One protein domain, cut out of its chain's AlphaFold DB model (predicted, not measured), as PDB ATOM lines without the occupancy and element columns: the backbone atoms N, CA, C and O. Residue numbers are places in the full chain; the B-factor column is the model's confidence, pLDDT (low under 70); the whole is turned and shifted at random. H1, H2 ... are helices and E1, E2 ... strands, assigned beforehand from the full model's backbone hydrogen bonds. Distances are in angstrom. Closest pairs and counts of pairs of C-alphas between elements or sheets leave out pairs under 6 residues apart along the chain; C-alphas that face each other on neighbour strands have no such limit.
ATOM      1  N   LEU A 404     141.005 116.714 110.365       89.81
ATOM      2  CA  LEU A 404     141.903 115.573 110.239       89.81
ATOM      3  C   LEU A 404     141.607 114.488 111.288       89.81
ATOM      4  O   LEU A 404     141.407 113.334 110.922       89.81
ATOM      5  N   ALA A 405     141.510 114.854 112.571       89.19
ATOM      6  CA  ALA A 405     141.204 113.908 113.645       89.19
ATOM      7  C   ALA A 405     139.813 113.269 113.474       89.19
ATOM      8  O   ALA A 405     139.632 112.082 113.736       89.19
ATOM      9  N   PHE A 406     138.832 114.030 112.984       90.31
ATOM     10  CA  PHE A 406     137.498 113.515 112.661       90.31
ATOM     11  C   PHE A 406     137.540 112.455 111.555       90.31
ATOM     12  O   PHE A 406     136.971 111.373 111.706       90.31
ATOM     13  N   MET A 407     138.301 112.706 110.488       90.38
ATOM     14  CA  MET A 407     138.551 111.712 109.441       90.38
ATOM     15  C   MET A 407     139.328 110.494 109.978       90.38
ATOM     16  O   MET A 407     138.983 109.352 109.680       90.38
ATOM     17  N   GLU A 408     140.335 110.693 110.835       87.44
ATOM     18  CA  GLU A 408     141.093 109.605 111.479       87.44
ATOM     19  C   GLU A 408     140.219 108.695 112.354       87.44
ATOM     20  O   GLU A 408     140.463 107.474 112.432       87.44
ATOM     21  N   ASN A 409     139.181 109.279 112.956       85.62
ATOM     22  CA  ASN A 409     138.165 108.591 113.747       85.62
ATOM     23  C   ASN A 409     137.172 107.787 112.896       85.62
ATOM     24  O   ASN A 409     136.440 106.969 113.447       85.62
ATOM     25  N   GLY A 410     137.251 107.882 111.566       88.62
ATOM     26  CA  GLY A 410     136.460 107.073 110.641       88.62
ATOM     27  C   GLY A 410     135.276 107.811 110.034       88.62
ATOM     28  O   GLY A 410     134.345 107.153 109.584       88.62
ATOM     29  N   ALA A 411     135.290 109.144 110.004       91.88
ATOM     30  CA  ALA A 411     134.287 109.877 109.253       91.88
ATOM     31  C   ALA A 411     134.397 109.588 107.746       91.88
ATOM     32  O   ALA A 411     135.493 109.505 107.184       91.88
ATOM     33  N   ALA A 412     133.246 109.479 107.090       93.50
ATOM     34  CA  ALA A 412     133.125 109.346 105.650       93.50
ATOM     35  C   ALA A 412     132.143 110.374 105.097       93.50
ATOM     36  O   ALA A 412     131.078 110.602 105.665       93.50
ATOM     37  N   PHE A 413     132.479 110.964 103.958       95.81
ATOM     38  CA  PHE A 413     131.610 111.827 103.178       95.81
ATOM     39  C   PHE A 413     131.196 111.112 101.904       95.81
ATOM     40  O   PHE A 413     131.985 110.413 101.260       95.81
ATOM     41  N   GLY A 414     129.950 111.318 101.517       96.00
ATOM     42  CA  GLY A 414     129.408 110.803 100.276       96.00
ATOM     43  C   GLY A 414     128.365 111.732  99.703       96.00
ATOM     44  O   GLY A 414     128.134 112.828 100.210       96.00
ATOM     45  N   ILE A 415     127.746 111.276  98.630       96.75
ATOM     46  CA  ILE A 415     126.738 112.017  97.897       96.75
ATOM     47  C   ILE A 415     125.467 111.183  97.794       96.75
ATOM     48  O   ILE A 415     125.498 110.016  97.403       96.75
ATOM     49  N   GLN A 416     124.355 111.775  98.209       96.25
ATOM     50  CA  GLN A 416     123.023 111.190  98.128       96.25
ATOM     51  C   GLN A 416     122.273 111.858  96.984       96.25
ATOM     52  O   GLN A 416     122.408 113.065  96.777       96.25
ATOM     53  N   MET A 417     121.476 111.080  96.260       94.88
ATOM     54  CA  MET A 417     120.689 111.571  95.138       94.88
ATOM     55  C   MET A 417     119.197 111.438  95.437       94.88
ATOM     56  O   MET A 417     118.754 110.523  96.133       94.88
ATOM     57  N   LEU A 418     118.430 112.384  94.922       92.94
ATOM     58  CA  LEU A 418     116.992 112.301  94.760       92.94
ATOM     59  C   LEU A 418     116.746 112.268  93.255       92.94
ATOM     60  O   LEU A 418     116.850 113.291  92.579       92.94
ATOM     61  N   GLN A 419     116.490 111.068  92.737       88.19
ATOM     62  CA  GLN A 419     116.206 110.862  91.318       88.19
ATOM     63  C   GLN A 419     114.922 111.609  90.935       88.19
ATOM     64  O   GLN A 419     113.987 111.664  91.731       88.19
ATOM     65  N   GLY A 420     114.886 112.194  89.739       81.50
ATOM     66  CA  GLY A 420     113.752 112.962  89.233       81.50
ATOM     67  C   GLY A 420     112.554 112.074  88.837       81.50
ATOM     68  O   GLY A 420     111.974 111.399  89.684       81.50
ATOM     69  N   PRO A 421     112.121 112.059  87.562       70.81
ATOM     70  CA  PRO A 421     110.866 111.423  87.135       70.81
ATOM     71  C   PRO A 421     110.806 109.907  87.365       70.81
ATOM     72  O   PRO A 421     109.712 109.350  87.440       70.81
ATOM     73  N   ASP A 422     111.956 109.249  87.519       73.25
ATOM     74  CA  ASP A 422     112.041 107.813  87.803       73.25
ATOM     75  C   ASP A 422     111.737 107.470  89.275       73.25
ATOM     76  O   ASP A 422     111.585 106.299  89.630       73.25
ATOM     77  N   ASN A 423     111.577 108.487  90.129       77.50
ATOM     78  CA  ASN A 423     111.215 108.347  91.532       77.50
ATOM     79  C   ASN A 423     109.821 108.938  91.804       77.50
ATOM     80  O   ASN A 423     109.689 110.095  92.217       77.50
ATOM     81  N   PRO A 424     108.749 108.147  91.625       72.75
ATOM     82  CA  PRO A 424     107.379 108.639  91.769       72.75
ATOM     83  C   PRO A 424     107.054 109.104  93.193       72.75
ATOM     84  O   PRO A 424     106.110 109.864  93.386       72.75
ATOM     85  N   LYS A 425     107.825 108.649  94.189       79.62
ATOM     86  CA  LYS A 425     107.653 109.036  95.592       79.62
ATOM     87  C   LYS A 425     108.422 110.296  95.974       79.62
ATOM     88  O   LYS A 425     108.128 110.863  97.018       79.62
ATOM     89  N   ARG A 426     109.389 110.718  95.151       81.88
ATOM     90  CA  ARG A 426     110.321 111.813  95.455       81.88
ATOM     91  C   ARG A 426     111.030 111.637  96.801       81.88
ATOM     92  O   ARG A 426     111.197 112.583  97.563       81.88
ATOM     93  N   GLU A 427     111.462 110.413  97.084       86.94
ATOM     94  CA  GLU A 427     112.212 110.083  98.299       86.94
ATOM     95  C   GLU A 427     113.715 110.042  98.010       86.94
ATOM     96  O   GLU A 427     114.134 109.464  97.012       86.94
ATOM     97  N   TRP A 428     114.545 110.630  98.870       91.62
ATOM     98  CA  TRP A 428     115.998 110.520  98.724       91.62
ATOM     99  C   TRP A 428     116.460 109.057  98.788       91.62
ATOM    100  O   TRP A 428     115.943 108.282  99.593       91.62
ATOM    101  N   ASP A 429     117.486 108.701  98.013       91.50
ATOM    102  CA  ASP A 429     118.022 107.336  97.975       91.50
ATOM    103  C   ASP A 429     118.485 106.877  99.372       91.50
ATOM    104  O   ASP A 429     119.221 107.583 100.061       91.50
ATOM    105  N   ASP A 430     118.127 105.663  99.800       89.12
ATOM    106  CA  ASP A 430     118.548 105.106 101.103       89.12
ATOM    107  C   ASP A 430     120.072 104.844 101.197       89.12
ATOM    108  O   ASP A 430     120.593 104.511 102.270       89.12
ATOM    109  N   ILE A 431     120.793 104.977 100.081       92.75
ATOM    110  CA  ILE A 431     122.232 104.746  99.958       92.75
ATOM    111  C   ILE A 431     122.883 105.957  99.287       92.75
ATOM    112  O   ILE A 431     122.423 106.414  98.244       92.75
ATOM    113  N   GLY A 432     123.975 106.446  99.868       94.06
ATOM    114  CA  GLY A 432     124.839 107.453  99.258       94.06
ATOM    115  C   GLY A 432     126.087 106.823  98.650       94.06
ATOM    116  O   GLY A 432     126.559 105.785  99.110       94.06
ATOM    117  N   HIS A 433     126.654 107.456  97.629       94.69
ATOM    118  CA  HIS A 433     127.937 107.045  97.070       94.69
ATOM    119  C   HIS A 433     129.083 107.719  97.824       94.69
ATOM    120  O   HIS A 433     129.130 108.941  97.937       94.69
ATOM    121  N   MET A 434     130.010 106.933  98.353       93.94
ATOM    122  CA  MET A 434     131.134 107.426  99.140       93.94
ATOM    123  C   MET A 434     132.141 108.186  98.266       93.94
ATOM    124  O   MET A 434     132.647 107.651  97.282       93.94
ATOM    125  N   LEU A 435     132.466 109.420  98.656       93.88
ATOM    126  CA  LEU A 435     133.433 110.282  97.968       93.88
ATOM    127  C   LEU A 435     134.753 110.408  98.738       93.88
ATOM    128  O   LEU A 435     135.794 110.651  98.132       93.88
ATOM    129  N   LEU A 436     134.726 110.252 100.066       91.94
ATOM    130  CA  LEU A 436     135.888 110.455 100.933       91.94
ATOM    131  C   LEU A 436     135.731 109.653 102.235       91.94
ATOM    132  O   LEU A 436     134.852 109.972 103.019       91.94
ATOM    133  N   ALA A 437     136.566 108.643 102.496       84.38
ATOM    134  CA  ALA A 437     136.510 107.854 103.746       84.38
ATOM    135  C   ALA A 437     137.845 107.218 104.171       84.38
ATOM    136  O   ALA A 437     137.899 106.495 105.165       84.38
ATOM    137  N   ASP A 438     138.906 107.429 103.386       75.94
ATOM    138  CA  ASP A 438     140.144 106.649 103.481       75.94
ATOM    139  C   ASP A 438     141.030 107.062 104.665       75.94
ATOM    140  O   ASP A 438     140.543 107.639 105.629       75.94
ATOM    141  N   LYS A 439     142.325 106.731 104.672       72.00
ATOM    142  CA  LYS A 439     143.284 107.276 105.644       72.00
ATOM    143  C   LYS A 439     144.526 107.818 104.959       72.00
ATOM    144  O   LYS A 439     144.941 107.347 103.904       72.00
ATOM    145  N   GLY A 440     145.166 108.791 105.602       71.31
ATOM    146  CA  GLY A 440     146.474 109.283 105.185       71.31
ATOM    147  C   GLY A 440     146.419 110.068 103.876       71.31
ATOM    148  O   GLY A 440     145.704 111.063 103.769       71.31
ATOM    149  N   ARG A 441     147.219 109.666 102.878       69.62
ATOM    150  CA  ARG A 441     147.369 110.450 101.638       69.62
ATOM    151  C   ARG A 441     146.166 110.361 100.690       69.62
ATOM    152  O   ARG A 441     146.050 111.176  99.782       69.62
ATOM    153  N   GLU A 442     145.256 109.421 100.909       74.94
ATOM    154  CA  GLU A 442     144.093 109.231 100.035       74.94
ATOM    155  C   GLU A 442     143.024 110.318 100.236       74.94
ATOM    156  O   GLU A 442     142.300 110.654  99.299       74.94
ATOM    157  N   TRP A 443     143.006 110.988 101.399       78.50
ATOM    158  CA  TRP A 443     142.128 112.141 101.634       78.50
ATOM    159  C   TRP A 443     142.376 113.316 100.695       78.50
ATOM    160  O   TRP A 443     141.470 114.106 100.450       78.50
ATOM    161  N   TRP A 444     143.593 113.443 100.171       78.00
ATOM    162  CA  TRP A 444     143.974 114.551  99.297       78.00
ATOM    163  C   TRP A 444     143.494 114.354  97.859       78.00
ATOM    164  O   TRP A 444     143.420 115.324  97.112       78.00
ATOM    165  N   LEU A 445     143.185 113.114  97.473       79.94
ATOM    166  CA  LEU A 445     142.753 112.773  96.119       79.94
ATOM    167  C   LEU A 445     141.238 112.591  96.036       79.94
ATOM    168  O   LEU A 445     140.639 112.979  95.035       79.94
ATOM    169  N   GLY A 446     140.617 112.051  97.089       85.25
ATOM    170  CA  GLY A 446     139.197 111.716  97.053       85.25
ATOM    171  C   GLY A 446     138.878 110.585  96.078       85.25
ATOM    172  O   GLY A 446     139.756 110.024  95.419       85.25
ATOM    173  N   ARG A 447     137.594 110.244  95.974       90.62
ATOM    174  CA  ARG A 447     137.082 109.252  95.023       90.62
ATOM    175  C   ARG A 447     136.132 109.935  94.034       90.62
ATOM    176  O   ARG A 447     135.172 110.567  94.479       90.62
ATOM    177  N   PRO A 448     136.382 109.842  92.714       93.19
ATOM    178  CA  PRO A 448     135.484 110.412  91.723       93.19
ATOM    179  C   PRO A 448     134.224 109.553  91.570       93.19
ATOM    180  O   PRO A 448     134.300 108.330  91.436       93.19
ATOM    181  N   TYR A 449     133.069 110.205  91.526       95.00
ATOM    182  CA  TYR A 449     131.771 109.601  91.259       95.00
ATOM    183  C   TYR A 449     131.198 110.145  89.958       95.00
ATOM    184  O   TYR A 449     130.937 111.342  89.845       95.00
ATOM    185  N   LYS A 450     130.997 109.253  88.985       95.81
ATOM    186  CA  LYS A 450     130.392 109.573  87.689       95.81
ATOM    187  C   LYS A 450     128.918 109.198  87.690       95.81
ATOM    188  O   LYS A 450     128.585 108.038  87.935       95.81
ATOM    189  N   VAL A 451     128.054 110.146  87.350       95.50
ATOM    190  CA  VAL A 451     126.604 109.944  87.296       95.50
ATOM    191  C   VAL A 451     126.002 110.692  86.112       95.50
ATOM    192  O   VAL A 451     126.434 111.791  85.775       95.50
ATOM    193  N   ASN A 452     125.026 110.078  85.446       95.56
ATOM    194  CA  ASN A 452     124.264 110.727  84.384       95.56
ATOM    195  C   ASN A 452     123.008 111.357  84.986       95.56
ATOM    196  O   ASN A 452     122.125 110.628  85.432       95.56
ATOM    197  N   LEU A 453     122.952 112.684  85.001       94.31
ATOM    198  CA  LEU A 453     121.860 113.453  85.579       94.31
ATOM    199  C   LEU A 453     120.869 113.871  84.496       94.31
ATOM    200  O   LEU A 453     121.243 114.272  83.397       94.31
ATOM    201  N   SER A 454     119.591 113.812  84.841       92.44
ATOM    202  CA  SER A 454     118.432 114.128  84.006       92.44
ATOM    203  C   SER A 454     118.132 115.626  83.898       92.44
ATOM    204  O   SER A 454     117.206 116.022  83.192       92.44
ATOM    205  N   GLY A 455     118.851 116.458  84.655       92.00
ATOM    206  CA  GLY A 455     118.503 117.862  84.864       92.00
ATOM    207  C   GLY A 455     117.293 118.056  85.785       92.00
ATOM    208  O   GLY A 455     116.843 119.184  85.970       92.00
ATOM    209  N   THR A 456     116.744 116.995  86.370       92.12
ATOM    210  CA  THR A 456     115.662 117.076  87.372       92.12
ATOM    211  C   THR A 456     116.014 116.389  88.682       92.12
ATOM    212  O   THR A 456     115.216 116.410  89.613       92.12
ATOM    213  N   ASP A 457     117.206 115.801  88.752       93.38
ATOM    214  CA  ASP A 457     117.717 115.167  89.957       93.38
ATOM    215  C   ASP A 457     118.220 116.233  90.931       93.38
ATOM    216  O   ASP A 457     118.745 117.271  90.515       93.38
ATOM    217  N   ARG A 458     118.094 115.951  92.228       93.19
ATOM    218  CA  ARG A 458     118.767 116.709  93.289       93.19
ATOM    219  C   ARG A 458     119.876 115.880  93.905       93.19
ATOM    220  O   ARG A 458     119.802 114.650  93.941       93.19
ATOM    221  N   MET A 459     120.898 116.552  94.410       95.06
ATOM    222  CA  MET A 459     122.035 115.899  95.050       95.06
ATOM    223  C   MET A 459     122.423 116.636  96.321       95.06
ATOM    224  O   MET A 459     122.299 117.850  96.388       95.06
ATOM    225  N   LYS A 460     122.941 115.916  97.313       96.00
ATOM    226  CA  LYS A 460     123.515 116.531  98.512       96.00
ATOM    227  C   LYS A 460     124.701 115.743  99.038       96.00
ATOM    228  O   LYS A 460     124.748 114.518  98.919       96.00
ATOM    229  N   ILE A 461     125.647 116.452  99.637       97.38
ATOM    230  CA  ILE A 461     126.748 115.870 100.393       97.38
ATOM    231  C   ILE A 461     126.219 115.457 101.760       97.38
ATOM    232  O   ILE A 461     125.598 116.248 102.470       97.38
ATOM    233  N   ILE A 462     126.520 114.222 102.135       96.38
ATOM    234  CA  ILE A 462     126.195 113.637 103.430       96.38
ATOM    235  C   ILE A 462     127.474 113.167 104.121       96.38
ATOM    236  O   ILE A 462     128.471 112.877 103.454       96.38
ATOM    237  N   CYS A 463     127.450 113.059 105.446       95.25
ATOM    238  CA  CYS A 463     128.568 112.531 106.221       95.25
ATOM    239  C   CYS A 463     128.104 111.487 107.236       95.25
ATOM    240  O   CYS A 463     127.215 111.769 108.038       95.25
ATOM    241  N   ASP A 464     128.720 110.303 107.210       92.25
ATOM    242  CA  ASP A 464     128.685 109.342 108.313       92.25
ATOM    243  C   ASP A 464     129.895 109.613 109.226       92.25
ATOM    244  O   ASP A 464     131.029 109.375 108.805       92.25
ATOM    245  N   PRO A 465     129.704 110.113 110.457       88.94
ATOM    246  CA  PRO A 465     130.812 110.376 111.374       88.94
ATOM    247  C   PRO A 465     131.538 109.105 111.857       88.94
ATOM    248  O   PRO A 465     132.648 109.210 112.377       88.94
ATOM    249  N   PHE A 466     130.938 107.917 111.695       84.75
ATOM    250  CA  PHE A 466     131.420 106.650 112.265       84.75
ATOM    251  C   PHE A 466     131.379 105.504 111.251       84.75
ATOM    252  O   PHE A 466     130.948 104.384 111.563       84.75
ATOM    253  N   TRP A 467     131.834 105.771 110.028       84.31
ATOM    254  CA  TRP A 467     131.837 104.783 108.961       84.31
ATOM    255  C   TRP A 467     132.671 103.545 109.357       84.31
ATOM    256  O   TRP A 467     133.868 103.652 109.660       84.31
ATOM    257  N   PRO A 468     132.055 102.346 109.419       71.44
ATOM    258  CA  PRO A 468     132.705 101.167 109.970       71.44
ATOM    259  C   PRO A 468     133.844 100.672 109.073       71.44
ATOM    260  O   PRO A 468     133.703 100.475 107.870       71.44
ATOM    261  N   ARG A 469     134.985 100.377 109.702       64.75
ATOM    262  CA  ARG A 469     136.223  99.940 109.026       64.75
ATOM    263  C   ARG A 469     136.163  98.532 108.429       64.75
ATOM    264  O   ARG A 469     137.118  98.112 107.782       64.75
ATOM    265  N   SER A 470     135.104  97.771 108.693       59.91
ATOM    266  CA  SER A 470     135.056  96.332 108.416       59.91
ATOM    267  C   SER A 470     134.961  95.989 106.927       59.91
ATOM    268  O   SER A 470     135.334  94.877 106.554       59.91
ATOM    269  N   HIS A 471     134.567  96.927 106.057       62.59
ATOM    270  CA  HIS A 471     134.474  96.686 104.614       62.59
ATOM    271  C   HIS A 471     135.016  97.863 103.782       62.59
ATOM    272  O   HIS A 471     134.239  98.603 103.194       62.59
ATOM    273  N   PRO A 472     136.347  98.010 103.626       62.25
ATOM    274  CA  PRO A 472     136.949  99.077 102.806       62.25
ATOM    275  C   PRO A 472     136.566  99.024 101.312       62.25
ATOM    276  O   PRO A 472     136.834  99.960 100.560       62.25
ATOM    277  N   LYS A 473     135.948  97.920 100.867       71.19
ATOM    278  CA  LYS A 473     135.401  97.765  99.512       71.19
ATOM    279  C   LYS A 473     133.968  98.270  99.374       71.19
ATOM    280  O   LYS A 473     133.490  98.363  98.246       71.19
ATOM    281  N   ASP A 474     133.283  98.544 100.480       77.75
ATOM    282  CA  ASP A 474     131.930  99.066 100.427       77.75
ATOM    283  C   ASP A 474     131.981 100.560 100.086       77.75
ATOM    284  O   ASP A 474     132.574 101.363 100.803       77.75
ATOM    285  N   LEU A 475     131.426 100.906  98.925       85.12
ATOM    286  CA  LEU A 475     131.352 102.279  98.416       85.12
ATOM    287  C   LEU A 475     130.013 102.943  98.760       85.12
ATOM    288  O   LEU A 475     129.759 104.066  98.325       85.12
ATOM    289  N   ALA A 476     129.136 102.240  99.476       91.06
ATOM    290  CA  ALA A 476     127.770 102.655  99.741       91.06
ATOM    291  C   ALA A 476     127.617 103.149 101.182       91.06
ATOM    292  O   ALA A 476     127.598 102.348 102.104       91.06
ATOM    293  N   LEU A 477     127.427 104.451 101.391       90.38
ATOM    294  CA  LEU A 477     127.080 104.988 102.707       90.38
ATOM    295  C   LEU A 477     125.611 104.720 103.029       90.38
ATOM    296  O   LEU A 477     124.725 104.999 102.220       90.38
ATOM    297  N   SER A 478     125.329 104.245 104.243       88.81
ATOM    298  CA  SER A 478     123.949 104.154 104.718       88.81
ATOM    299  C   SER A 478     123.440 105.543 105.080       88.81
ATOM    300  O   SER A 478     123.839 106.123 106.088       88.81
ATOM    301  N   CYS A 479     122.486 106.049 104.307       87.25
ATOM    302  CA  CYS A 479     121.891 107.368 104.506       87.25
ATOM    303  C   CYS A 479     121.205 107.548 105.866       87.25
ATOM    304  O   CYS A 479     120.973 108.674 106.293       87.25
ATOM    305  N   ARG A 480     120.879 106.457 106.561       81.56
ATOM    306  CA  ARG A 480     120.283 106.489 107.906       81.56
ATOM    307  C   ARG A 480     121.289 106.858 108.994       81.56
ATOM    308  O   ARG A 480     120.884 107.228 110.087       81.56
ATOM    309  N   LYS A 481     122.581 106.726 108.693       82.88
ATOM    310  CA  LYS A 481     123.698 106.953 109.617       82.88
ATOM    311  C   LYS A 481     124.413 108.271 109.359       82.88
ATOM    312  O   LYS A 481     125.428 108.552 109.984       82.88
ATOM    313  N   THR A 482     123.879 109.070 108.441       89.38
ATOM    314  CA  THR A 482     124.530 110.274 107.949       89.38
ATOM    315  C   THR A 482     123.754 111.528 108.301       89.38
ATOM    316  O   THR A 482     122.523 111.505 108.274       89.38
ATOM    317  N   TYR A 483     124.463 112.634 108.483       92.00
ATOM    318  CA  TYR A 483     123.881 113.971 108.460       92.00
ATOM    319  C   TYR A 483     124.115 114.668 107.120       92.00
ATOM    320  O   TYR A 483     125.039 114.306 106.387       92.00
ATOM    321  N   ASP A 484     123.291 115.666 106.807       93.25
ATOM    322  CA  ASP A 484     123.435 116.444 105.580       93.25
ATOM    323  C   ASP A 484     124.434 117.591 105.798       93.25
ATOM    324  O   ASP A 484     124.369 118.329 106.783       93.25
ATOM    325  N   VAL A 485     125.379 117.737 104.869       94.38
ATOM    326  CA  VAL A 485     126.462 118.731 104.935       94.38
ATOM    327  C   VAL A 485     126.171 119.925 104.027       94.38
ATOM    328  O   VAL A 485     126.382 121.064 104.438       94.38
ATOM    329  N   LEU A 486     125.736 119.661 102.789       95.56
ATOM    330  CA  LEU A 486     125.535 120.669 101.742       95.56
ATOM    331  C   LEU A 486     124.605 120.128 100.648       95.56
ATOM    332  O   LEU A 486     124.872 119.052 100.116       95.56
ATOM    333  N   ASP A 487     123.567 120.867 100.269       94.88
ATOM    334  CA  ASP A 487     122.740 120.567  99.093       94.88
ATOM    335  C   ASP A 487     123.402 121.140  97.824       94.88
ATOM    336  O   ASP A 487     123.840 122.288  97.798       94.88
ATOM    337  N   LEU A 488     123.516 120.334  96.769       93.44
ATOM    338  CA  LEU A 488     124.100 120.724  95.475       93.44
ATOM    339  C   LEU A 488     123.025 121.164  94.465       93.44
ATOM    340  O   LEU A 488     123.283 121.271  93.264       93.44
ATOM    341  N   LEU A 489     121.808 121.394  94.958       89.31
ATOM    342  CA  LEU A 489     120.623 121.830  94.236       89.31
ATOM    343  C   LEU A 489     120.305 120.910  93.047       89.31
ATOM    344  O   LEU A 489     120.325 119.686  93.183       89.31
ATOM    345  N   VAL A 490     119.936 121.491  91.899       86.06
ATOM    346  CA  VAL A 490     119.523 120.775  90.683       86.06
ATOM    347  C   VAL A 490     120.558 121.015  89.580       86.06
ATOM    348  O   VAL A 490     120.464 122.032  88.873       86.06
ATOM    349  N   PRO A 491     121.522 120.096  89.392       87.50
ATOM    350  CA  PRO A 491     122.482 120.186  88.302       87.50
ATOM    351  C   PRO A 491     121.812 120.200  86.919       87.50
ATOM    352  O   PRO A 491     120.625 119.898  86.747       87.50
ATOM    353  N   GLU A 492     122.569 120.588  85.896       91.31
ATOM    354  CA  GLU A 492     122.122 120.484  84.503       91.31
ATOM    355  C   GLU A 492     122.128 119.025  84.018       91.31
ATOM    356  O   GLU A 492     122.825 118.176  84.572       91.31
ATOM    357  N   GLU A 493     121.360 118.737  82.966       93.38
ATOM    358  CA  GLU A 493     121.355 117.418  82.325       93.38
ATOM    359  C   GLU A 493     122.729 117.102  81.712       93.38
ATOM    360  O   GLU A 493     123.333 117.949  81.049       93.38
ATOM    361  N   GLY A 494     123.230 115.888  81.937       94.62
ATOM    362  CA  GLY A 494     124.526 115.441  81.425       94.62
ATOM    363  C   GLY A 494     125.256 114.476  82.355       94.62
ATOM    364  O   GLY A 494     124.784 114.141  83.441       94.62
ATOM    365  N   ILE A 495     126.440 114.030  81.932       96.25
ATOM    366  CA  ILE A 495     127.302 113.177  82.756       96.25
ATOM    367  C   ILE A 495     128.187 114.078  83.611       96.25
ATOM    368  O   ILE A 495     128.994 114.845  83.090       96.25
ATOM    369  N   TRP A 496     128.044 113.961  84.922       96.00
ATOM    370  CA  TRP A 496     128.816 114.708  85.902       96.00
ATOM    371  C   TRP A 496     129.798 113.797  86.623       96.00
ATOM    372  O   TRP A 496     129.487 112.643  86.920       96.00
ATOM    373  N   GLU A 497     130.981 114.329  86.909       96.12
ATOM    374  CA  GLU A 497     131.960 113.748  87.818       96.12
ATOM    375  C   GLU A 497     132.096 114.645  89.052       96.12
ATOM    376  O   GLU A 497     132.395 115.834  88.924       96.12
ATOM    377  N   PHE A 498     131.881 114.066  90.234       96.19
ATOM    378  CA  PHE A 498     132.030 114.722  91.533       96.19
ATOM    379  C   PHE A 498     133.164 114.079  92.323       96.19
ATOM    380  O   PHE A 498     133.292 112.857  92.333       96.19
ATOM    381  N   SER A 499     133.957 114.870  93.039       95.75
ATOM    382  CA  SER A 499     134.947 114.352  93.990       95.75
ATOM    383  C   SER A 499     135.088 115.273  95.199       95.75
ATOM    384  O   SER A 499     134.945 116.492  95.083       95.75
ATOM    385  N   LEU A 500     135.364 114.678  96.361       96.25
ATOM    386  CA  LEU A 500     135.662 115.393  97.600       96.25
ATOM    387  C   LEU A 500     137.078 115.080  98.056       96.25
ATOM    388  O   LEU A 500     137.440 113.917  98.189       96.25
ATOM    389  N   SER A 501     137.852 116.116  98.350       94.88
ATOM    390  CA  SER A 501     139.195 115.988  98.916       94.88
ATOM    391  C   SER A 501     139.379 116.925 100.102       94.88
ATOM    392  O   SER A 501     138.628 117.880 100.289       94.88
ATOM    393  N   MET A 502     140.380 116.659 100.926       93.00
ATOM    394  CA  MET A 502     140.766 117.517 102.037       93.00
ATOM    395  C   MET A 502     142.027 118.304 101.666       93.00
ATOM    396  O   MET A 502     142.988 117.735 101.150       93.00
ATOM    397  N   ARG A 503     142.046 119.614 101.943       88.81
ATOM    398  CA  ARG A 503     143.235 120.474 101.789       88.81
ATOM    399  C   ARG A 503     143.629 121.087 103.136       88.81
ATOM    400  O   ARG A 503     143.192 122.180 103.492       88.81
ATOM    401  N   GLY A 504     144.496 120.395 103.871       84.12
ATOM    402  CA  GLY A 504     144.900 120.775 105.229       84.12
ATOM    403  C   GLY A 504     143.814 120.490 106.270       84.12
ATOM    404  O   GLY A 504     142.752 119.966 105.953       84.12
ATOM    405  N   ASP A 505     144.063 120.875 107.519       80.44
ATOM    406  CA  ASP A 505     143.328 120.346 108.683       80.44
ATOM    407  C   ASP A 505     141.894 120.862 108.867       80.44
ATOM    408  O   ASP A 505     141.235 120.505 109.844       80.44
ATOM    409  N   GLN A 506     141.415 121.751 107.992       86.75
ATOM    410  CA  GLN A 506     140.099 122.390 108.124       86.75
ATOM    411  C   GLN A 506     139.443 122.737 106.783       86.75
ATOM    412  O   GLN A 506     138.556 123.592 106.762       86.75
ATOM    413  N   ARG A 507     139.872 122.163 105.650       93.56
ATOM    414  CA  ARG A 507     139.250 122.488 104.353       93.56
ATOM    415  C   ARG A 507     138.800 121.248 103.608       93.56
ATOM    416  O   ARG A 507     139.611 120.362 103.351       93.56
ATOM    417  N   LEU A 508     137.533 121.246 103.220       95.38
ATOM    418  CA  LEU A 508     136.941 120.281 102.305       95.38
ATOM    419  C   LEU A 508     136.857 120.932 100.921       95.38
ATOM    420  O   LEU A 508     136.455 122.085 100.808       95.38
ATOM    421  N   VAL A 509     137.259 120.222  99.877       96.50
ATOM    422  CA  VAL A 509     137.251 120.708  98.497       96.50
ATOM    423  C   VAL A 509     136.331 119.825  97.680       96.50
ATOM    424  O   VAL A 509     136.592 118.631  97.537       96.50
ATOM    425  N   LEU A 510     135.276 120.425  97.142       96.75
ATOM    426  CA  LEU A 510     134.413 119.811  96.143       96.75
ATOM    427  C   LEU A 510     134.930 120.180  94.764       96.75
ATOM    428  O   LEU A 510     135.058 121.358  94.444       96.75
ATOM    429  N   LYS A 511     135.207 119.166  93.950       95.88
ATOM    430  CA  LYS A 511     135.482 119.330  92.528       95.88
ATOM    431  C   LYS A 511     134.339 118.709  91.739       95.88
ATOM    432  O   LYS A 511     134.013 117.538  91.946       95.88
ATOM    433  N   GLN A 512     133.763 119.491  90.834       95.12
ATOM    434  CA  GLN A 512     132.684 119.065  89.949       95.12
ATOM    435  C   GLN A 512     133.017 119.399  88.496       95.12
ATOM    436  O   GLN A 512     133.512 120.485  88.186       95.12
ATOM    437  N   SER A 513     132.753 118.463  87.592       94.69
ATOM    438  CA  SER A 513     132.982 118.653  86.159       94.69
ATOM    439  C   SER A 513     131.937 117.918  85.338       94.69
ATOM    440  O   SER A 513     131.599 116.774  85.636       94.69
ATOM    441  N   MET A 514     131.465 118.555  84.270       94.50
ATOM    442  CA  MET A 514     130.632 117.899  83.268       94.50
ATOM    443  C   MET A 514     131.537 117.239  82.226       94.50
ATOM    444  O   MET A 514     132.398 117.898  81.640       94.50
ATOM    445  N   ILE A 515     131.333 115.948  81.981       95.12
ATOM    446  CA  ILE A 515     132.126 115.138  81.055       95.12
ATOM    447  C   ILE A 515     131.263 114.616  79.905       95.12
ATOM    448  O   ILE A 515     130.056 114.416  80.013       95.12
ATOM    449  N   SER A 516     131.895 114.383  78.763       94.06
ATOM    450  CA  SER A 516     131.278 113.745  77.604       94.06
ATOM    451  C   SER A 516     131.161 112.236  77.804       94.06
ATOM    452  O   SER A 516     131.819 111.649  78.660       94.06
ATOM    453  N   GLN A 517     130.394 111.569  76.938       90.31
ATOM    454  CA  GLN A 517     130.312 110.101  76.916       90.31
ATOM    455  C   GLN A 517     131.678 109.420  76.719       90.31
ATOM    456  O   GLN A 517     131.864 108.281  77.136       90.31
ATOM    457  N   ARG A 518     132.644 110.116  76.101       90.81
ATOM    458  CA  ARG A 518     134.026 109.641  75.923       90.81
ATOM    459  C   ARG A 518     134.935 109.962  77.117       90.81
ATOM    460  O   ARG A 518     136.113 109.631  77.083       90.81
ATOM    461  N   GLY A 519     134.409 110.615  78.151       87.69
ATOM    462  CA  GLY A 519     135.152 111.021  79.342       87.69
ATOM    463  C   GLY A 519     135.950 112.319  79.197       87.69
ATOM    464  O   GLY A 519     136.630 112.693  80.141       87.69
ATOM    465  N   HIS A 520     135.873 113.019  78.058       88.50
ATOM    466  CA  HIS A 520     136.483 114.347  77.919       88.50
ATOM    467  C   HIS A 520     135.669 115.393  78.677       88.50
ATOM    468  O   HIS A 520     134.445 115.409  78.535       88.50
ATOM    469  N   GLU A 521     136.338 116.267  79.423       89.31
ATOM    470  CA  GLU A 521     135.724 117.409  80.099       89.31
ATOM    471  C   GLU A 521     135.042 118.330  79.074       89.31
ATOM    472  O   GLU A 521     135.665 118.795  78.120       89.31
ATOM    473  N   ILE A 522     133.737 118.554  79.249       90.00
ATOM    474  CA  ILE A 522     132.948 119.511  78.456       90.00
ATOM    475  C   ILE A 522     133.075 120.905  79.072       90.00
ATOM    476  O   ILE A 522     133.110 121.907  78.358       90.00
ATOM    477  N   ARG A 523     133.141 120.966  80.406       85.31
ATOM    478  CA  ARG A 523     133.373 122.189  81.171       85.31
ATOM    479  C   ARG A 523     134.633 122.029  82.014       85.31
ATOM    480  O   ARG A 523     134.839 120.935  82.546       85.31
ATOM    481  N   PRO A 524     135.442 123.095  82.163       85.25
ATOM    482  CA  PRO A 524     136.571 123.065  83.078       85.25
ATOM    483  C   PRO A 524     136.074 122.716  84.489       85.25
ATOM    484  O   PRO A 524     135.002 123.191  84.884       85.25
ATOM    485  N   PRO A 525     136.815 121.894  85.249       89.44
ATOM    486  CA  PRO A 525     136.415 121.532  86.593       89.44
ATOM    487  C   PRO A 525     136.293 122.761  87.482       89.44
ATOM    488  O   PRO A 525     137.198 123.595  87.542       89.44
ATOM    489  N   GLN A 526     135.178 122.849  88.191       93.75
ATOM    490  CA  GLN A 526     134.960 123.869  89.200       93.75
ATOM    491  C   GLN A 526     135.383 123.301  90.552       93.75
ATOM    492  O   GLN A 526     134.943 122.215  90.932       93.75
ATOM    493  N   GLU A 527     136.259 124.021  91.252       95.19
ATOM    494  CA  GLU A 527     136.664 123.699  92.619       95.19
ATOM    495  C   GLU A 527     136.042 124.697  93.596       95.19
ATOM    496  O   GLU A 527     136.262 125.905  93.485       95.19
ATOM    497  N   THR A 528     135.337 124.185  94.598       96.00
ATOM    498  CA  THR A 528     134.807 124.971  95.713       96.00
ATOM    499  C   THR A 528     135.480 124.523  97.000       96.00
ATOM    500  O   THR A 528     135.502 123.336  97.328       96.00
ATOM    501  N   VAL A 529     136.063 125.472  97.732       95.44
ATOM    502  CA  VAL A 529     136.796 125.206  98.976       95.44
ATOM    503  C   VAL A 529     135.955 125.647 100.165       95.44
ATOM    504  O   VAL A 529     135.728 126.835 100.374       95.44
ATOM    505  N   PHE A 530     135.560 124.690 100.992       95.31
ATOM    506  CA  PHE A 530     134.788 124.918 102.203       95.31
ATOM    507  C   PHE A 530     135.693 124.896 103.425       95.31
ATOM    508  O   PHE A 530     136.464 123.957 103.633       95.31
ATOM    509  N   LYS A 531     135.577 125.915 104.276       94.50
ATOM    510  CA  LYS A 531     136.190 125.885 105.604       94.50
ATOM    511  C   LYS A 531     135.289 125.071 106.523       94.50
ATOM    512  O   LYS A 531     134.142 125.437 106.724       94.50
ATOM    513  N   MET A 532     135.806 124.001 107.102       93.38
ATOM    514  CA  MET A 532     135.043 123.131 107.990       93.38
ATOM    515  C   MET A 532     135.152 123.608 109.444       93.38
ATOM    516  O   MET A 532     136.160 124.182 109.873       93.38
ATOM    517  N   GLY A 533     134.093 123.397 110.218       90.00
ATOM    518  CA  GLY A 533     134.010 123.739 111.629       90.00
ATOM    519  C   GLY A 533     133.387 122.622 112.437       90.00
ATOM    520  O   GLY A 533     132.305 122.143 112.107       90.00
ATOM    521  N   PHE A 534     134.068 122.244 113.515       88.25
ATOM    522  CA  PHE A 534     133.541 121.284 114.465       88.25
ATOM    523  C   PHE A 534     132.420 121.921 115.288       88.25
ATOM    524  O   PHE A 534     132.629 122.905 116.007       88.25
ATOM    525  N   ARG A 535     131.218 121.363 115.176       81.81
ATOM    526  CA  ARG A 535     130.065 121.703 116.007       81.81
ATOM    527  C   ARG A 535     130.094 120.786 117.217       81.81
ATOM    528  O   ARG A 535     129.573 119.680 117.186       81.81
ATOM    529  N   ARG A 536     130.731 121.273 118.281       76.44
ATOM    530  CA  ARG A 536     131.011 120.524 119.517       76.44
ATOM    531  C   ARG A 536     129.781 119.870 120.137       76.44
ATOM    532  O   ARG A 536     129.843 118.698 120.483       76.44
ATOM    533  N   ALA A 537     128.670 120.606 120.208       64.06
ATOM    534  CA  ALA A 537     127.403 120.087 120.722       64.06
ATOM    535  C   ALA A 537     126.935 118.838 119.956       64.06
ATOM    536  O   ALA A 537     126.521 117.858 120.566       64.06
ATOM    537  N   LEU A 538     127.114 118.856 118.632       68.88
ATOM    538  CA  LEU A 538     126.640 117.831 117.705       68.88
ATOM    539  C   LEU A 538     127.680 116.743 117.393       68.88
ATOM    540  O   LEU A 538     127.383 115.806 116.658       68.88
ATOM    541  N   GLY A 539     128.926 116.898 117.849       75.81
ATOM    542  CA  GLY A 539     130.018 115.992 117.486       75.81
ATOM    543  C   GLY A 539     130.273 115.883 115.975       75.81
ATOM    544  O   GLY A 539     130.826 114.880 115.527       75.81
ATOM    545  N   CYS A 540     129.880 116.883 115.179       86.06
ATOM    546  CA  CYS A 540     129.917 116.821 113.717       86.06
ATOM    547  C   CYS A 540     130.722 117.971 113.097       86.06
ATOM    548  O   CYS A 540     130.981 118.996 113.731       86.06
ATOM    549  N   PHE A 541     131.116 117.812 111.835       90.94
ATOM    550  CA  PHE A 541     131.750 118.869 111.048       90.94
ATOM    551  C   PHE A 541     130.779 119.443 110.025       90.94
ATOM    552  O   PHE A 541     130.296 118.717 109.157       90.94
ATOM    553  N   LEU A 542     130.558 120.755 110.103       91.19
ATOM    554  CA  LEU A 542     129.753 121.522 109.151       91.19
ATOM    555  C   LEU A 542     130.611 122.565 108.432       91.19
ATOM    556  O   LEU A 542     131.721 122.888 108.864       91.19
ATOM    557  N   ILE A 543     130.090 123.108 107.335       92.75
ATOM    558  CA  ILE A 543     130.713 124.221 106.617       92.75
ATOM    559  C   ILE A 543     130.581 125.494 107.469       92.75
ATOM    560  O   ILE A 543     129.499 125.830 107.945       92.75
ATOM    561  N   LYS A 544     131.691 126.208 107.683       90.19
ATOM    562  CA  LYS A 544     131.700 127.539 108.300       90.19
ATOM    563  C   LYS A 544     131.221 128.556 107.272       90.19
ATOM    564  O   LYS A 544     131.929 128.841 106.308       90.19
ATOM    565  N   VAL A 545     130.047 129.100 107.529       87.88
ATOM    566  CA  VAL A 545     129.450 130.220 106.802       87.88
ATOM    567  C   VAL A 545     129.861 131.557 107.427       87.88
ATOM    568  O   VAL A 545     130.226 131.604 108.605       87.88
ATOM    569  N   GLY A 546     129.868 132.622 106.625       81.12
ATOM    570  CA  GLY A 546     129.993 133.992 107.132       81.12
ATOM    571  C   GLY A 546     128.702 134.453 107.814       81.12
ATOM    572  O   GLY A 546     127.663 133.824 107.635       81.12
ATOM    573  N   GLU A 547     128.772 135.551 108.570       72.06
ATOM    574  CA  GLU A 547     127.624 136.133 109.293       72.06
ATOM    575  C   GLU A 547     126.505 136.627 108.353       72.06
ATOM    576  O   GLU A 547     125.363 136.759 108.775       72.06
ATOM    577  N   ASP A 548     126.812 136.841 107.068       73.69
ATOM    578  CA  ASP A 548     125.890 137.416 106.076       73.69
ATOM    579  C   ASP A 548     124.875 136.411 105.496       73.69
ATOM    580  O   ASP A 548     123.939 136.795 104.791       73.69
ATOM    581  N   LEU A 549     125.057 135.111 105.749       70.31
ATOM    582  CA  LEU A 549     124.108 134.077 105.340       70.31
ATOM    583  C   LEU A 549     123.043 133.967 106.436       70.31
ATOM    584  O   LEU A 549     123.353 133.439 107.496       70.31
ATOM    585  N   GLY A 550     121.848 134.520 106.169       61.97
ATOM    586  CA  GLY A 550     120.701 134.648 107.089       61.97
ATOM    587  C   GLY A 550     120.152 133.329 107.664       61.97
ATOM    588  O   GLY A 550     120.912 132.464 108.063       61.97
ATOM    589  N   GLU A 551     118.830 133.156 107.764       60.09
ATOM    590  CA  GLU A 551     118.221 131.960 108.386       60.09
ATOM    591  C   GLU A 551     118.706 130.639 107.746       60.09
ATOM    592  O   GLU A 551     118.269 130.240 106.666       60.09
ATOM    593  N   LEU A 552     119.620 129.943 108.431       64.19
ATOM    594  CA  LEU A 552     120.201 128.657 108.014       64.19
ATOM    595  C   LEU A 552     119.394 127.449 108.497       64.19
ATOM    596  O   LEU A 552     119.796 126.311 108.252       64.19
ATOM    597  N   ASP A 553     118.265 127.682 109.164       60.91
ATOM    598  CA  ASP A 553     117.430 126.648 109.788       60.91
ATOM    599  C   ASP A 553     116.913 125.613 108.784       60.91
ATOM    600  O   ASP A 553     116.585 124.487 109.148       60.91
ATOM    601  N   SER A 554     116.852 125.995 107.508       67.75
ATOM    602  CA  SER A 554     116.405 125.133 106.413       67.75
ATOM    603  C   SER A 554     117.556 124.431 105.681       67.75
ATOM    604  O   SER A 554     117.311 123.617 104.799       67.75
ATOM    605  N   GLY A 555     118.811 124.722 106.040       84.81
ATOM    606  CA  GLY A 555     120.000 124.105 105.465       84.81
ATOM    607  C   GLY A 555     120.843 125.020 104.580       84.81
ATOM    608  O   GLY A 555     120.549 126.199 104.374       84.81
ATOM    609  N   LEU A 556     121.935 124.454 104.064       92.56
ATOM    610  CA  LEU A 556     122.918 125.143 103.231       92.56
ATOM    611  C   LEU A 556     122.948 124.511 101.839       92.56
ATOM    612  O   LEU A 556     123.067 123.290 101.716       92.56
ATOM    613  N   GLY A 557     122.871 125.346 100.809       93.69
ATOM    614  CA  GLY A 557     122.932 124.959  99.407       93.69
ATOM    615  C   GLY A 557     124.116 125.584  98.673       93.69
ATOM    616  O   GLY A 557     124.726 126.546  99.146       93.69
ATOM    617  N   LEU A 558     124.419 125.040  97.497       94.25
ATOM    618  CA  LEU A 558     125.395 125.570  96.552       94.25
ATOM    619  C   LEU A 558     124.694 125.937  95.241       94.25
ATOM    620  O   LEU A 558     124.147 125.068  94.564       94.25
ATOM    621  N   ASP A 559     124.686 127.222  94.889       91.88
ATOM    622  CA  ASP A 559     124.055 127.677  93.651       91.88
ATOM    623  C   ASP A 559     124.873 127.318  92.391       91.88
ATOM    624  O   ASP A 559     125.941 126.706  92.449       91.88
ATOM    625  N   ARG A 560     124.357 127.690  91.211       87.19
ATOM    626  CA  ARG A 560     125.001 127.381  89.917       87.19
ATOM    627  C   ARG A 560     126.354 128.067  89.725       87.19
ATOM    628  O   ARG A 560     127.151 127.604  88.910       87.19
ATOM    629  N   ASP A 561     126.590 129.146  90.459       89.38
ATOM    630  CA  ASP A 561     127.813 129.938  90.419       89.38
ATOM    631  C   ASP A 561     128.789 129.520  91.535       89.38
ATOM    632  O   ASP A 561     129.859 130.109  91.686       89.38
ATOM    633  N   ASN A 562     128.467 128.444  92.266       89.88
ATOM    634  CA  ASN A 562     129.199 127.920  93.417       89.88
ATOM    635  C   ASN A 562     129.244 128.854  94.627       89.88
ATOM    636  O   ASN A 562     130.171 128.767  95.443       89.88
ATOM    637  N   ASN A 563     128.243 129.717  94.776       93.19
ATOM    638  CA  ASN A 563     128.067 130.483  95.997       93.19
ATOM    639  C   ASN A 563     127.249 129.679  97.004       93.19
ATOM    640  O   ASN A 563     126.306 128.960  96.660       93.19
ATOM    641  N   LEU A 564     127.628 129.809  98.273       93.38
ATOM    642  CA  LEU A 564     126.845 129.279  99.377       93.38
ATOM    643  C   LEU A 564     125.560 130.097  99.519       93.38
ATOM    644  O   LEU A 564     125.615 131.325  99.546       93.38
ATOM    645  N   VAL A 565     124.425 129.414  99.640       93.44
ATOM    646  CA  VAL A 565     123.100 130.022  99.811       93.44
ATOM    647  C   VAL A 565     122.331 129.313 100.923       93.44
ATOM    648  O   VAL A 565     122.477 128.106 101.110       93.44
ATOM    649  N   ALA A 566     121.504 130.041 101.672       91.00
ATOM    650  CA  ALA A 566     120.572 129.427 102.618       91.00
ATOM    651  C   ALA A 566     119.412 128.757 101.859       91.00
ATOM    652  O   ALA A 566     118.900 129.316 100.886       91.00
ATOM    653  N   LEU A 567     118.985 127.572 102.296       89.50
ATOM    654  CA  LEU A 567     117.886 126.818 101.679       89.50
ATOM    655  C   LEU A 567     116.512 127.351 102.099       89.50
ATOM    656  O   LEU A 567     115.720 126.644 102.701       89.50
ATOM    657  N   THR A 568     116.208 128.612 101.801       89.50
ATOM    658  CA  THR A 568     114.927 129.201 102.217       89.50
ATOM    659  C   THR A 568     113.726 128.489 101.587       89.50
ATOM    660  O   THR A 568     113.816 127.871 100.520       89.50
ATOM    661  N   SER A 569     112.550 128.639 102.205       87.56
ATOM    662  CA  SER A 569     111.287 128.135 101.648       87.56
ATOM    663  C   SER A 569     111.024 128.654 100.227       87.56
ATOM    664  O   SER A 569     110.448 127.953  99.391       87.56
ATOM    665  N   GLU A 570     111.438 129.885  99.923       89.31
ATOM    666  CA  GLU A 570     111.345 130.492  98.595       89.31
ATOM    667  C   GLU A 570     112.275 129.805  97.597       89.31
ATOM    668  O   GLU A 570     111.855 129.546  96.463       89.31
ATOM    669  N   LEU A 571     113.512 129.498  98.010       89.75
ATOM    670  CA  LEU A 571     114.478 128.787  97.179       89.75
ATOM    671  C   LEU A 571     113.986 127.369  96.881       89.75
ATOM    672  O   LEU A 571     113.933 126.987  95.714       89.75
ATOM    673  N   GLU A 572     113.511 126.637  97.887       89.62
ATOM    674  CA  GLU A 572     112.908 125.308  97.717       89.62
ATOM    675  C   GLU A 572     111.715 125.337  96.741       89.62
ATOM    676  O   GLU A 572     111.666 124.582  95.765       89.62
ATOM    677  N   LYS A 573     110.794 126.299  96.898       90.56
ATOM    678  CA  LYS A 573     109.681 126.512  95.948       90.56
ATOM    679  C   LYS A 573     110.161 126.895  94.544       90.56
ATOM    680  O   LYS A 573     109.466 126.629  93.560       90.56
ATOM    681  N   SER A 574     111.281 127.602  94.429       90.88
ATOM    682  CA  SER A 574     111.881 127.977  93.143       90.88
ATOM    683  C   SER A 574     112.474 126.757  92.435       90.88
ATOM    684  O   SER A 574     112.196 126.531  91.254       90.88
ATOM    685  N   LEU A 575     113.205 125.917  93.171       89.50
ATOM    686  CA  LEU A 575     113.779 124.665  92.676       89.50
ATOM    687  C   LEU A 575     112.688 123.704  92.207       89.50
ATOM    688  O   LEU A 575     112.781 123.160  91.108       89.50
ATOM    689  N   GLU A 576     111.611 123.566  92.979       89.56
ATOM    690  CA  GLU A 576     110.474 122.725  92.606       89.56
ATOM    691  C   GLU A 576     109.811 123.212  91.306       89.56
ATOM    692  O   GLU A 576     109.554 122.422  90.396       89.56
ATOM    693  N   ARG A 577     109.614 124.530  91.152       91.50
ATOM    694  CA  ARG A 577     109.111 125.119  89.896       91.50
ATOM    695  C   ARG A 577     110.055 124.869  88.722       91.50
ATOM    696  O   ARG A 577     109.584 124.573  87.624       91.50
ATOM    697  N   GLN A 578     111.366 124.954  88.938       90.62
ATOM    698  CA  GLN A 578     112.363 124.652  87.912       90.62
ATOM    699  C   GLN A 578     112.293 123.180  87.479       90.62
ATOM    700  O   GLN A 578     112.328 122.896  86.279       90.62
ATOM    701  N   ILE A 579     112.159 122.254  88.434       89.69
ATOM    702  CA  ILE A 579     111.997 120.819  88.166       89.69
ATOM    703  C   ILE A 579     110.715 120.580  87.360       89.69
ATOM    704  O   ILE A 579     110.778 119.949  86.305       89.69
ATOM    705  N   GLN A 580     109.575 121.143  87.781       89.94
ATOM    706  CA  GLN A 580     108.314 121.021  87.036       89.94
ATOM    707  C   GLN A 580     108.405 121.602  85.623       89.94
ATOM    708  O   GLN A 580     107.937 120.982  84.670       89.94
ATOM    709  N   GLY A 581     109.045 122.763  85.466       92.06
ATOM    710  CA  GLY A 581     109.252 123.383  84.160       92.06
ATOM    711  C   GLY A 581     110.058 122.491  83.213       92.06
ATOM    712  O   GLY A 581     109.675 122.316  82.058       92.06
ATOM    713  N   ARG A 582     111.134 121.865  83.709       90.12
ATOM    714  CA  ARG A 582     111.953 120.918  82.929       90.12
ATOM    715  C   ARG A 582     111.187 119.639  82.586       90.12
ATOM    716  O   ARG A 582     111.277 119.164  81.456       90.12
ATOM    717  N   LEU A 583     110.391 119.115  83.521       87.81
ATOM    718  CA  LEU A 583     109.525 117.958  83.272       87.81
ATOM    719  C   LEU A 583     108.466 118.249  82.202       87.81
ATOM    720  O   LEU A 583     108.239 117.409  81.336       87.81
ATOM    721  N   ALA A 584     107.865 119.442  82.214       89.81
ATOM    722  CA  ALA A 584     106.860 119.849  81.233       89.81
ATOM    723  C   ALA A 584     107.439 120.067  79.822       89.81
ATOM    724  O   ALA A 584     106.737 119.881  78.830       89.81
ATOM    725  N   GLN A 585     108.712 120.460  79.723       88.50
ATOM    726  CA  GLN A 585     109.402 120.683  78.446       88.50
ATOM    727  C   GLN A 585     109.934 119.400  77.804       88.50
ATOM    728  O   GLN A 585     110.241 119.407  76.609       88.50
TER     729      GLN A 585
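AT A GLANCE: This is residues 404 to 585 of the 685 residues of an uncharacterized protein of Colletotrichum sublineola (UniProt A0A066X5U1). Two curved five-stranded sheets wrap towards each other into a loosely closed, barrel-like body, with no ladder of paired strands joining them: E6 comes near E10 at one seam, and E2 comes near E3 and E7 at the other. The small hairpin E11 and E12 packs by E11 on the edge strand E6, and the long last helix H3 lies off to one side, away from both sheets. The printed part has 182 residues, with three named helices and twelve named strands in the order H1 E1 E2 H2 E3 E4 E5 E6 E7 E8 E9 E10 E11 E12 H3; the sheets E5 E2 E1 E4 E6 and E3 E7 E8 E9 E10 are antiparallel, and the class is mixed. The whole is compact, with a radius of gyration of the C-alphas of 16.2 A and spans of 48 by 42 by 32 A.

HOW THE PARTS SIT: In the curled, strongly twisted sheet of E3, residues 449 to 453, E7, 494 to 502, E8, 507 to 515, E9, 526 to 535, and E10, 540 to 543, the last four form a meander, each strand the antiparallel neighbour of the one before. N 499 and O 511 of E7 and E8 are 2.9 A apart, N 451 and O 496 of E3 and E7 2.9 A, all within hydrogen-bond range. E9 is staggered, pairing with E8 over 526 to 531 and with E10 over 532 to 535. The other strongly twisted sheet runs E5, 476 to 478, E2, 431 to 436, E1, 412 to 418, E4, 458 to 464, and E6, 483 to 487; N 414 and O 462 of E1 and E4 are 2.9 A apart, within hydrogen-bond range. Between the sheets, the closest C-alphas of E2 and E7 are Leu 435 and Leu 500, 5.6 A, and of E6 and E10 Val 485 and Leu 542, 6.0 A. Of E6 and E11, residues 556 to 558, they are Asp 487 and Gly 557, 4.4 A. E11 forms a hairpin with E12, 564 to 566, where N 557 and O 565 are 2.8 A apart. H1, 404 to 408, and H2, 440 to 444, only graze the curled sheet; H3, 569 to 585, is on neither sheet. Every O i to N i+4 pair is within hydrogen-bond range in H1 and H3; in H2 it is 0 of 1, beside 1 of 2 O i to N i+3 pairs.

IN THESE COORDINATES: C-alpha 404, where H1 begins, is at (141.903, 115.573, 110.239). E9 measures 27.3 A from C-alpha 526 at (134.960, 123.869, 89.200), E7 26.3 A, E8 25.4 A, E1 19.7 A and E4 19.5 A. H3 measures 24.4 A and ends at C-alpha 585, (109.402, 120.683, 78.446).

THE WHOLE: The C-alphas of Ala 405 and Gln 585 are the two farthest apart, 47.9 A. The printed part has no cut. The links E1 to E2, E4 to E5 and E10 to E11 are long. Mean pLDDT of the printed part is 87.5; residues 441, 469 to 472, 537 to 538 and 550 to 554 are under 70.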